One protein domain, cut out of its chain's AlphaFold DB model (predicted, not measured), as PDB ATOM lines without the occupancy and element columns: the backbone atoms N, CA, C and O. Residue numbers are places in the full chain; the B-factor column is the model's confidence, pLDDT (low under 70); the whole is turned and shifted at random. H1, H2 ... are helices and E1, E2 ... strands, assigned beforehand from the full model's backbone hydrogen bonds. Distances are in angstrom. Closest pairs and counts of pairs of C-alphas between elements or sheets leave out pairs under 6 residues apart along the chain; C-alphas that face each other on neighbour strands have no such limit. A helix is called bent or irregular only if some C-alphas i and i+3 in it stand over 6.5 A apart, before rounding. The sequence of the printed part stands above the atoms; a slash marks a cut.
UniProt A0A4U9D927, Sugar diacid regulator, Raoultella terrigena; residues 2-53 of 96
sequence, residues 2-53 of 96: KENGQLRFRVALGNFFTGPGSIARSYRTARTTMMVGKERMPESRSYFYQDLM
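Overview. This is residues 2 to 53 of the 96 residues of the protein "Sugar diacid regulator" of Raoultella terrigena (UniProt A0A4U9D927). One long helix, H1, crosses over one face of a small ribbon of two short parallel strands, E1 and E2, which lie side by side. A free tail, residues 2 to 7, sticks out from this body and makes much of the length, while the loop through Gly 19 reaches out at the far end. The printed part has 52 residues, with two named strands and one named helix in the order E1, H1, E2; the sheet's order is E1, E2, parallel. The class is mixed, helices and strands, with under half of the residues in named elements. The whole is loose, with a radius of gyration of the C-alphas of 13.4 A, and its outline is flat, spanning 46 by 26 by 13 A.

Along the chain. The printed part begins at Lys 2, with its C-alpha at (-45.179, 38.057, -7.038). E1 is residues 11 to 13, beginning at C-alpha 11, (-19.986, 37.649, -4.036), and is 6.8 A from first to last C-alpha. H1 is residues 22 to 40, 26.3 A from first to last C-alpha, and is not bent. E2 is residues 46 to 48, also 6.8 A long, ending at C-alpha 48, (-12.827, 41.854, -1.629).

Arrangement. E1 and E2 are parallel neighbours, with 12 degrees between their directions. The C-alphas of Ala 12 and Tyr 47 face each other at 4.5 A. Across the pair, N 13 and O 47 are within hydrogen-bond range at 2.9 A, and so are N 47 and O 11 at 2.9 A. E1, H1 and E2 form a strand-helix-strand unit, two parallel neighbour strands with a helix between them along the chain, and its crossover is left-handed. The closest C-alphas of E1 and H1 are those of Leu 13 and Ala 30, 5.0 A apart. The closest C-alphas of H1 and E2 are those of Gly 37 and Tyr 47, 5.7 A apart. In H1 every O i to N i+4 pair is within hydrogen-bond range.

Size, cuts and confidence. The two C-alphas farthest apart are those of Lys 2 and Gly 19, at 46.9 A. The printed part runs from residue 2 to 53 and has no cut. The link from E1 to H1, 8 residues, is short, and that from H1 to E2, 5 residues, is tight. Residues 2 to 7 stand free. The mean pLDDT of the printed part is 87.6, and the residues under 70 are residues 2 to 7.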
ATOM      1  N   LYS A   2     -46.332  38.934  -6.762       48.53
ATOM      2  CA  LYS A   2     -45.179  38.057  -7.038       48.53
ATOM      3  C   LYS A   2     -44.251  38.111  -5.827       48.53
ATOM      4  O   LYS A   2     -43.607  39.132  -5.604       48.53
ATOM      5  N   GLU A   3     -44.215  37.042  -5.039       56.19
ATOM      6  CA  GLU A   3     -43.168  36.837  -4.041       56.19
ATOM      7  C   GLU A   3     -41.853  36.591  -4.784       56.19
ATOM      8  O   GLU A   3     -41.506  35.472  -5.153       56.19
ATOM      9  N   ASN A   4     -41.131  37.672  -5.072       60.59
ATOM     10  CA  ASN A   4     -39.751  37.573  -5.513       60.59
ATOM     11  C   ASN A   4     -38.952  37.032  -4.322       60.59
ATOM     12  O   ASN A   4     -38.610  37.790  -3.412       60.59
ATOM     13  N   GLY A   5     -38.700  35.721  -4.298       59.69
ATOM     14  CA  GLY A   5     -37.838  35.098  -3.299       59.69
ATOM     15  C   GLY A   5     -36.535  35.888  -3.197       59.69
ATOM     16  O   GLY A   5     -35.864  36.112  -4.206       59.69
ATOM     17  N   GLN A   6     -36.205  36.381  -1.999       67.38
ATOM     18  CA  GLN A   6     -35.002  37.183  -1.801       67.38
ATOM     19  C   GLN A   6     -33.776  36.323  -2.108       67.38
ATOM     20  O   GLN A   6     -33.352  35.509  -1.287       67.38
ATOM     21  N   LEU A   7     -33.210  36.487  -3.305       68.31
ATOM     22  CA  LEU A   7     -32.040  35.739  -3.733       68.31
ATOM     23  C   LEU A   7     -30.847  36.161  -2.864       68.31
ATOM     24  O   LEU A   7     -30.259  37.228  -3.042       68.31
ATOM     25  N   ARG A   8     -30.504  35.339  -1.870       82.31
ATOM     26  CA  ARG A   8     -29.364  35.582  -0.981       82.31
ATOM     27  C   ARG A   8     -28.121  34.924  -1.563       82.31
ATOM     28  O   ARG A   8     -27.783  33.802  -1.203       82.31
ATOM     29  N   PHE A   9     -27.426  35.632  -2.443       88.81
ATOM     30  CA  PHE A   9     -26.107  35.218  -2.916       88.81
ATOM     31  C   PHE A   9     -24.996  35.974  -2.181       88.81
ATOM     32  O   PHE A   9     -25.210  37.040  -1.597       88.81
ATOM     33  N   ARG A  10     -23.801  35.381  -2.183       93.75
ATOM     34  CA  ARG A  10     -22.566  36.024  -1.732       93.75
ATOM     35  C   ARG A  10     -21.653  36.202  -2.933       93.75
ATOM     36  O   ARG A  10     -21.598  35.325  -3.794       93.75
ATOM     37  N   VAL A  11     -20.921  37.304  -2.964       95.81
ATOM     38  CA  VAL A  11     -19.986  37.649  -4.036       95.81
ATOM     39  C   VAL A  11     -18.591  37.814  -3.452       95.81
ATOM     40  O   VAL A  11     -18.428  38.356  -2.360       95.81
ATOM     41  N   ALA A  12     -17.584  37.347  -4.184       96.62
ATOM     42  CA  ALA A  12     -16.194  37.640  -3.888       96.62
ATOM     43  C   ALA A  12     -15.484  38.141  -5.141       96.62
ATOM     44  O   ALA A  12     -15.692  37.600  -6.227       96.62
ATOM     45  N   LEU A  13     -14.635  39.149  -4.971       96.06
ATOM     46  CA  LEU A  13     -13.820  39.711  -6.037       96.06
ATOM     47  C   LEU A  13     -12.356  39.323  -5.823       96.06
ATOM     48  O   LEU A  13     -11.781  39.586  -4.767       96.06
ATOM     49  N   GLY A  14     -11.774  38.676  -6.834       91.00
ATOM     50  CA  GLY A  14     -10.345  38.377  -6.896       91.00
ATOM     51  C   GLY A  14      -9.525  39.586  -7.336       91.00
ATOM     52  O   GLY A  14     -10.050  40.680  -7.521       91.00
ATOM     53  N   ASN A  15      -8.227  39.388  -7.537       93.19
ATOM     54  CA  ASN A  15      -7.366  40.460  -8.023       93.19
ATOM     55  C   ASN A  15      -7.248  40.458  -9.550       93.19
ATOM     56  O   ASN A  15      -7.375  39.417 -10.204       93.19
ATOM     57  N   PHE A  16      -6.942  41.628 -10.102       90.88
ATOM     58  CA  PHE A  16      -6.506  41.755 -11.484       90.88
ATOM     59  C   PHE A  16      -5.040  41.319 -11.612       90.88
ATOM     60  O   PHE A  16      -4.197  41.669 -10.786       90.88
ATOM     61  N   PHE A  17      -4.739  40.546 -12.653       88.75
ATOM     62  CA  PHE A  17      -3.388  40.113 -12.994       88.75
ATOM     63  C   PHE A  17      -3.190  40.246 -14.503       88.75
ATOM     64  O   PHE A  17      -4.134  40.072 -15.271       88.75
ATOM     65  N   THR A  18      -1.958  40.495 -14.931       88.50
ATOM     66  CA  THR A  18      -1.564  40.517 -16.345       88.50
ATOM     67  C   THR A  18      -0.682  39.310 -16.675       88.50
ATOM     68  O   THR A  18      -0.140  38.654 -15.783       88.50
ATOM     69  N   GLY A  19      -0.568  38.986 -17.966       91.19
ATOM     70  CA  GLY A  19       0.270  37.891 -18.462       91.19
ATOM     71  C   GLY A  19      -0.396  36.505 -18.480       91.19
ATOM     72  O   GLY A  19      -1.588  36.366 -18.165       91.19
ATOM     73  N   PRO A  20       0.352  35.463 -18.887       85.69
ATOM     74  CA  PRO A  20      -0.150  34.094 -18.975       85.69
ATOM     75  C   PRO A  20      -0.644  33.568 -17.622       85.69
ATOM     76  O   PRO A  20      -0.021  33.783 -16.584       85.69
ATOM     77  N   GLY A  21      -1.783  32.873 -17.618       83.62
ATOM     78  CA  GLY A  21      -2.367  32.311 -16.392       83.62
ATOM     79  C   GLY A  21      -3.028  33.334 -15.457       83.62
ATOM     80  O   GLY A  21      -3.497  32.960 -14.378       83.62
ATOM     81  N   SER A  22      -3.122  34.602 -15.864       83.75
ATOM     82  CA  SER A  22      -3.758  35.683 -15.099       83.75
ATOM     83  C   SER A  22      -5.209  35.389 -14.716       83.75
ATOM     84  O   SER A  22      -5.573  35.570 -13.557       83.75
ATOM     85  N   ILE A  23      -6.018  34.861 -15.641       89.44
ATOM     86  CA  ILE A  23      -7.422  34.488 -15.387       89.44
ATOM     87  C   ILE A  23      -7.505  33.399 -14.315       89.44
ATOM     88  O   ILE A  23      -8.259  33.527 -13.352       89.44
ATOM     89  N   ALA A  24      -6.690  32.348 -14.435       85.00
ATOM     90  CA  ALA A  24      -6.656  31.266 -13.456       85.00
ATOM     91  C   ALA A  24      -6.235  31.781 -12.072       85.00
ATOM     92  O   ALA A  24      -6.819  31.395 -11.058       85.00
ATOM     93  N   ARG A  25      -5.254  32.689 -12.021       85.25
ATOM     94  CA  ARG A  25      -4.806  33.331 -10.782       85.25
ATOM     95  C   ARG A  25      -5.887  34.239 -10.187       85.25
ATOM     96  O   ARG A  25      -6.141  34.155  -8.990       85.25
ATOM     97  N   SER A  26      -6.570  35.027 -11.015       89.88
ATOM     98  CA  SER A  26      -7.691  35.883 -10.610       89.88
ATOM     99  C   SER A  26      -8.825  35.050 -10.011       89.88
ATOM    100  O   SER A  26      -9.228  35.278  -8.869       89.88
ATOM    101  N   TYR A  27      -9.235  33.983 -10.699       92.12
ATOM    102  CA  TYR A  27     -10.239  33.043 -10.208       92.12
ATOM    103  C   TYR A  27      -9.834  32.379  -8.885       92.12
ATOM    104  O   TYR A  27     -10.630  32.341  -7.947       92.12
ATOM    105  N   ARG A  28      -8.587  31.897  -8.768       89.94
ATOM    106  CA  ARG A  28      -8.073  31.321  -7.513       89.94
ATOM    107  C   ARG A  28      -8.170  32.327  -6.368       89.94
ATOM    108  O   ARG A  28      -8.700  31.981  -5.317       89.94
ATOM    109  N   THR A  29      -7.749  33.576  -6.588       90.88
ATOM    110  CA  THR A  29      -7.879  34.619  -5.559       90.88
ATOM    111  C   THR A  29      -9.333  34.906  -5.197       90.88
ATOM    112  O   THR A  29      -9.631  35.001  -4.011       90.88
ATOM    113  N   ALA A  30     -10.260  34.963  -6.160       94.88
ATOM    114  CA  ALA A  30     -11.684  35.167  -5.886       94.88
ATOM    115  C   ALA A  30     -12.282  34.016  -5.056       94.88
ATOM    116  O   ALA A  30     -12.972  34.246  -4.061       94.88
ATOM    117  N   ARG A  31     -11.967  32.766  -5.420       94.31
ATOM    118  CA  ARG A  31     -12.440  31.564  -4.719       94.31
ATOM    119  C   ARG A  31     -11.940  31.517  -3.278       94.31
ATOM    120  O   ARG A  31     -12.726  31.270  -2.366       94.31
ATOM    121  N   THR A  32     -10.657  31.782  -3.059       92.12
ATOM    122  CA  THR A  32     -10.096  31.802  -1.706       92.12
ATOM    123  C   THR A  32     -10.613  32.999  -0.903       92.12
ATOM    124  O   THR A  32     -10.925  32.844   0.275       92.12
ATOM    125  N   THR A  33     -10.818  34.162  -1.535       94.81
ATOM    126  CA  THR A  33     -11.458  35.340  -0.909       94.81
ATOM    127  C   THR A  33     -12.868  35.017  -0.422       94.81
ATOM    128  O   THR A  33     -13.216  35.369   0.701       94.81
ATOM    129  N   MET A  34     -13.659  34.280  -1.210       95.69
ATOM    130  CA  MET A  34     -14.970  33.788  -0.780       95.69
ATOM    131  C   MET A  34     -14.855  32.894   0.456       95.69
ATOM    132  O   MET A  34     -15.588  33.077   1.424       95.69
ATOM    133  N   MET A  35     -13.944  31.921   0.439       94.12
ATOM    134  CA  MET A  35     -13.783  30.968   1.539       94.12
ATOM    135  C   MET A  35     -13.368  31.663   2.842       94.12
ATOM    136  O   MET A  35     -14.061  31.545   3.850       94.12
ATOM    137  N   VAL A  36     -12.297  32.459   2.788       91.44
ATOM    138  CA  VAL A  36     -11.783  33.233   3.928       91.44
ATOM    139  C   VAL A  36     -12.812  34.259   4.409       91.44
ATOM    140  O   VAL A  36     -12.982  34.455   5.611       91.44
ATOM    141  N   GLY A  37     -13.519  34.907   3.481       94.06
ATOM    142  CA  GLY A  37     -14.563  35.878   3.788       94.06
ATOM    143  C   GLY A  37     -15.729  35.256   4.551       94.06
ATOM    144  O   GLY A  37     -16.150  35.802   5.567       94.06
ATOM    145  N   LYS A  38     -16.204  34.078   4.128       94.44
ATOM    146  CA  LYS A  38     -17.273  33.347   4.827       94.44
ATOM    147  C   LYS A  38     -16.876  32.934   6.244       94.44
ATOM    148  O   LYS A  38     -17.724  32.990   7.127       94.44
ATOM    149  N   GLU A  39     -15.625  32.522   6.441       91.12
ATOM    150  CA  GLU A  39     -15.103  32.096   7.744       91.12
ATOM    151  C   GLU A  39     -14.972  33.277   8.715       91.12
ATOM    152  O   GLU A  39     -15.338  33.173   9.881       91.12
ATOM    153  N   ARG A  40     -14.466  34.419   8.235       88.38
ATOM    154  CA  ARG A  40     -14.147  35.573   9.092       88.38
ATOM    155  C   ARG A  40     -15.292  36.561   9.261       88.38
ATOM    156  O   ARG A  40     -15.343  37.257  10.268       88.38
ATOM    157  N   MET A  41     -16.155  36.674   8.257       92.19
ATOM    158  CA  MET A  41     -17.227  37.666   8.173       92.19
ATOM    159  C   MET A  41     -18.513  36.973   7.682       92.19
ATOM    160  O   MET A  41     -18.939  37.164   6.535       92.19
ATOM    161  N   PRO A  42     -19.128  36.122   8.525       91.06
ATOM    162  CA  PRO A  42     -20.267  35.290   8.132       91.06
ATOM    163  C   PRO A  42     -21.517  36.099   7.771       91.06
ATOM    164  O   PRO A  42     -22.296  35.638   6.933       91.06
ATOM    165  N   GLU A  43     -21.667  37.299   8.336       92.50
ATOM    166  CA  GLU A  43     -22.790  38.213   8.081       92.50
ATOM    167  C   GLU A  43     -22.626  39.027   6.788       92.50
ATOM    168  O   GLU A  43     -23.609  39.451   6.174       92.50
ATOM    169  N   SER A  44     -21.386  39.214   6.326       93.00
ATOM    170  CA  SER A  44     -21.099  39.934   5.087       93.00
ATOM    171  C   SER A  44     -21.496  39.109   3.863       93.00
ATOM    172  O   SER A  44     -21.449  37.878   3.852       93.00
ATOM    173  N   ARG A  45     -21.891  39.805   2.794       92.62
ATOM    174  CA  ARG A  45     -22.280  39.184   1.514       92.62
ATOM    175  C   ARG A  45     -21.334  39.511   0.365       92.62
ATOM    176  O   ARG A  45     -21.433  38.886  -0.684       92.62
ATOM    177  N   SER A  46     -20.428  40.458   0.565       95.06
ATOM    178  CA  SER A  46     -19.415  40.883  -0.394       95.06
ATOM    179  C   SER A  46     -18.039  40.761   0.244       95.06
ATOM    180  O   SER A  46     -17.840  41.222   1.368       95.06
ATOM    181  N   TYR A  47     -17.101  40.159  -0.478       96.56
ATOM    182  CA  TYR A  47     -15.734  39.953  -0.016       96.56
ATOM    183  C   TYR A  47     -14.748  40.440  -1.077       96.56
ATOM    184  O   TYR A  47     -14.800  39.989  -2.221       96.56
ATOM    185  N   PHE A  48     -13.833  41.330  -0.710       94.88
ATOM    186  CA  PHE A  48     -12.827  41.854  -1.629       94.88
ATOM    187  C   PHE A  48     -11.453  41.305  -1.274       94.88
ATOM    188  O   PHE A  48     -11.083  41.214  -0.101       94.88
ATOM    189  N   TYR A  49     -10.688  40.933  -2.298       92.06
ATOM    190  CA  TYR A  49      -9.335  40.434  -2.108       92.06
ATOM    191  C   TYR A  49      -8.450  41.449  -1.379       92.06
ATOM    192  O   TYR A  49      -7.648  41.052  -0.547       92.06
ATOM    193  N   GLN A  50      -8.612  42.747  -1.639       91.50
ATOM    194  CA  GLN A  50      -7.802  43.810  -1.040       91.50
ATOM    195  C   GLN A  50      -7.968  43.866   0.488       91.50
ATOM    196  O   GLN A  50      -6.982  44.023   1.207       91.50
ATOM    197  N   ASP A  51      -9.178  43.610   0.987       90.56
ATOM    198  CA  ASP A  51      -9.476  43.580   2.427       90.56
ATOM    199  C   ASP A  51      -8.980  42.289   3.101       90.56
ATOM    200  O   ASP A  51      -8.735  42.239   4.309       90.56
ATOM    201  N   LEU A  52      -8.830  41.218   2.317       88.38
ATOM    202  CA  LEU A  52      -8.497  39.869   2.780       88.38
ATOM    203  C   LEU A  52      -7.171  39.349   2.212       88.38
ATOM    204  O   LEU A  52      -6.906  38.148   2.267       88.38
ATOM    205  N   MET A  53      -6.312  40.233   1.709       86.38
ATOM    206  CA  MET A  53      -5.147  39.854   0.909       86.38
ATOM    207  C   MET A  53      -4.229  38.895   1.666       86.38
ATOM    208  O   MET A  53      -3.915  37.808   1.185       86.38
TER     209      MET A  53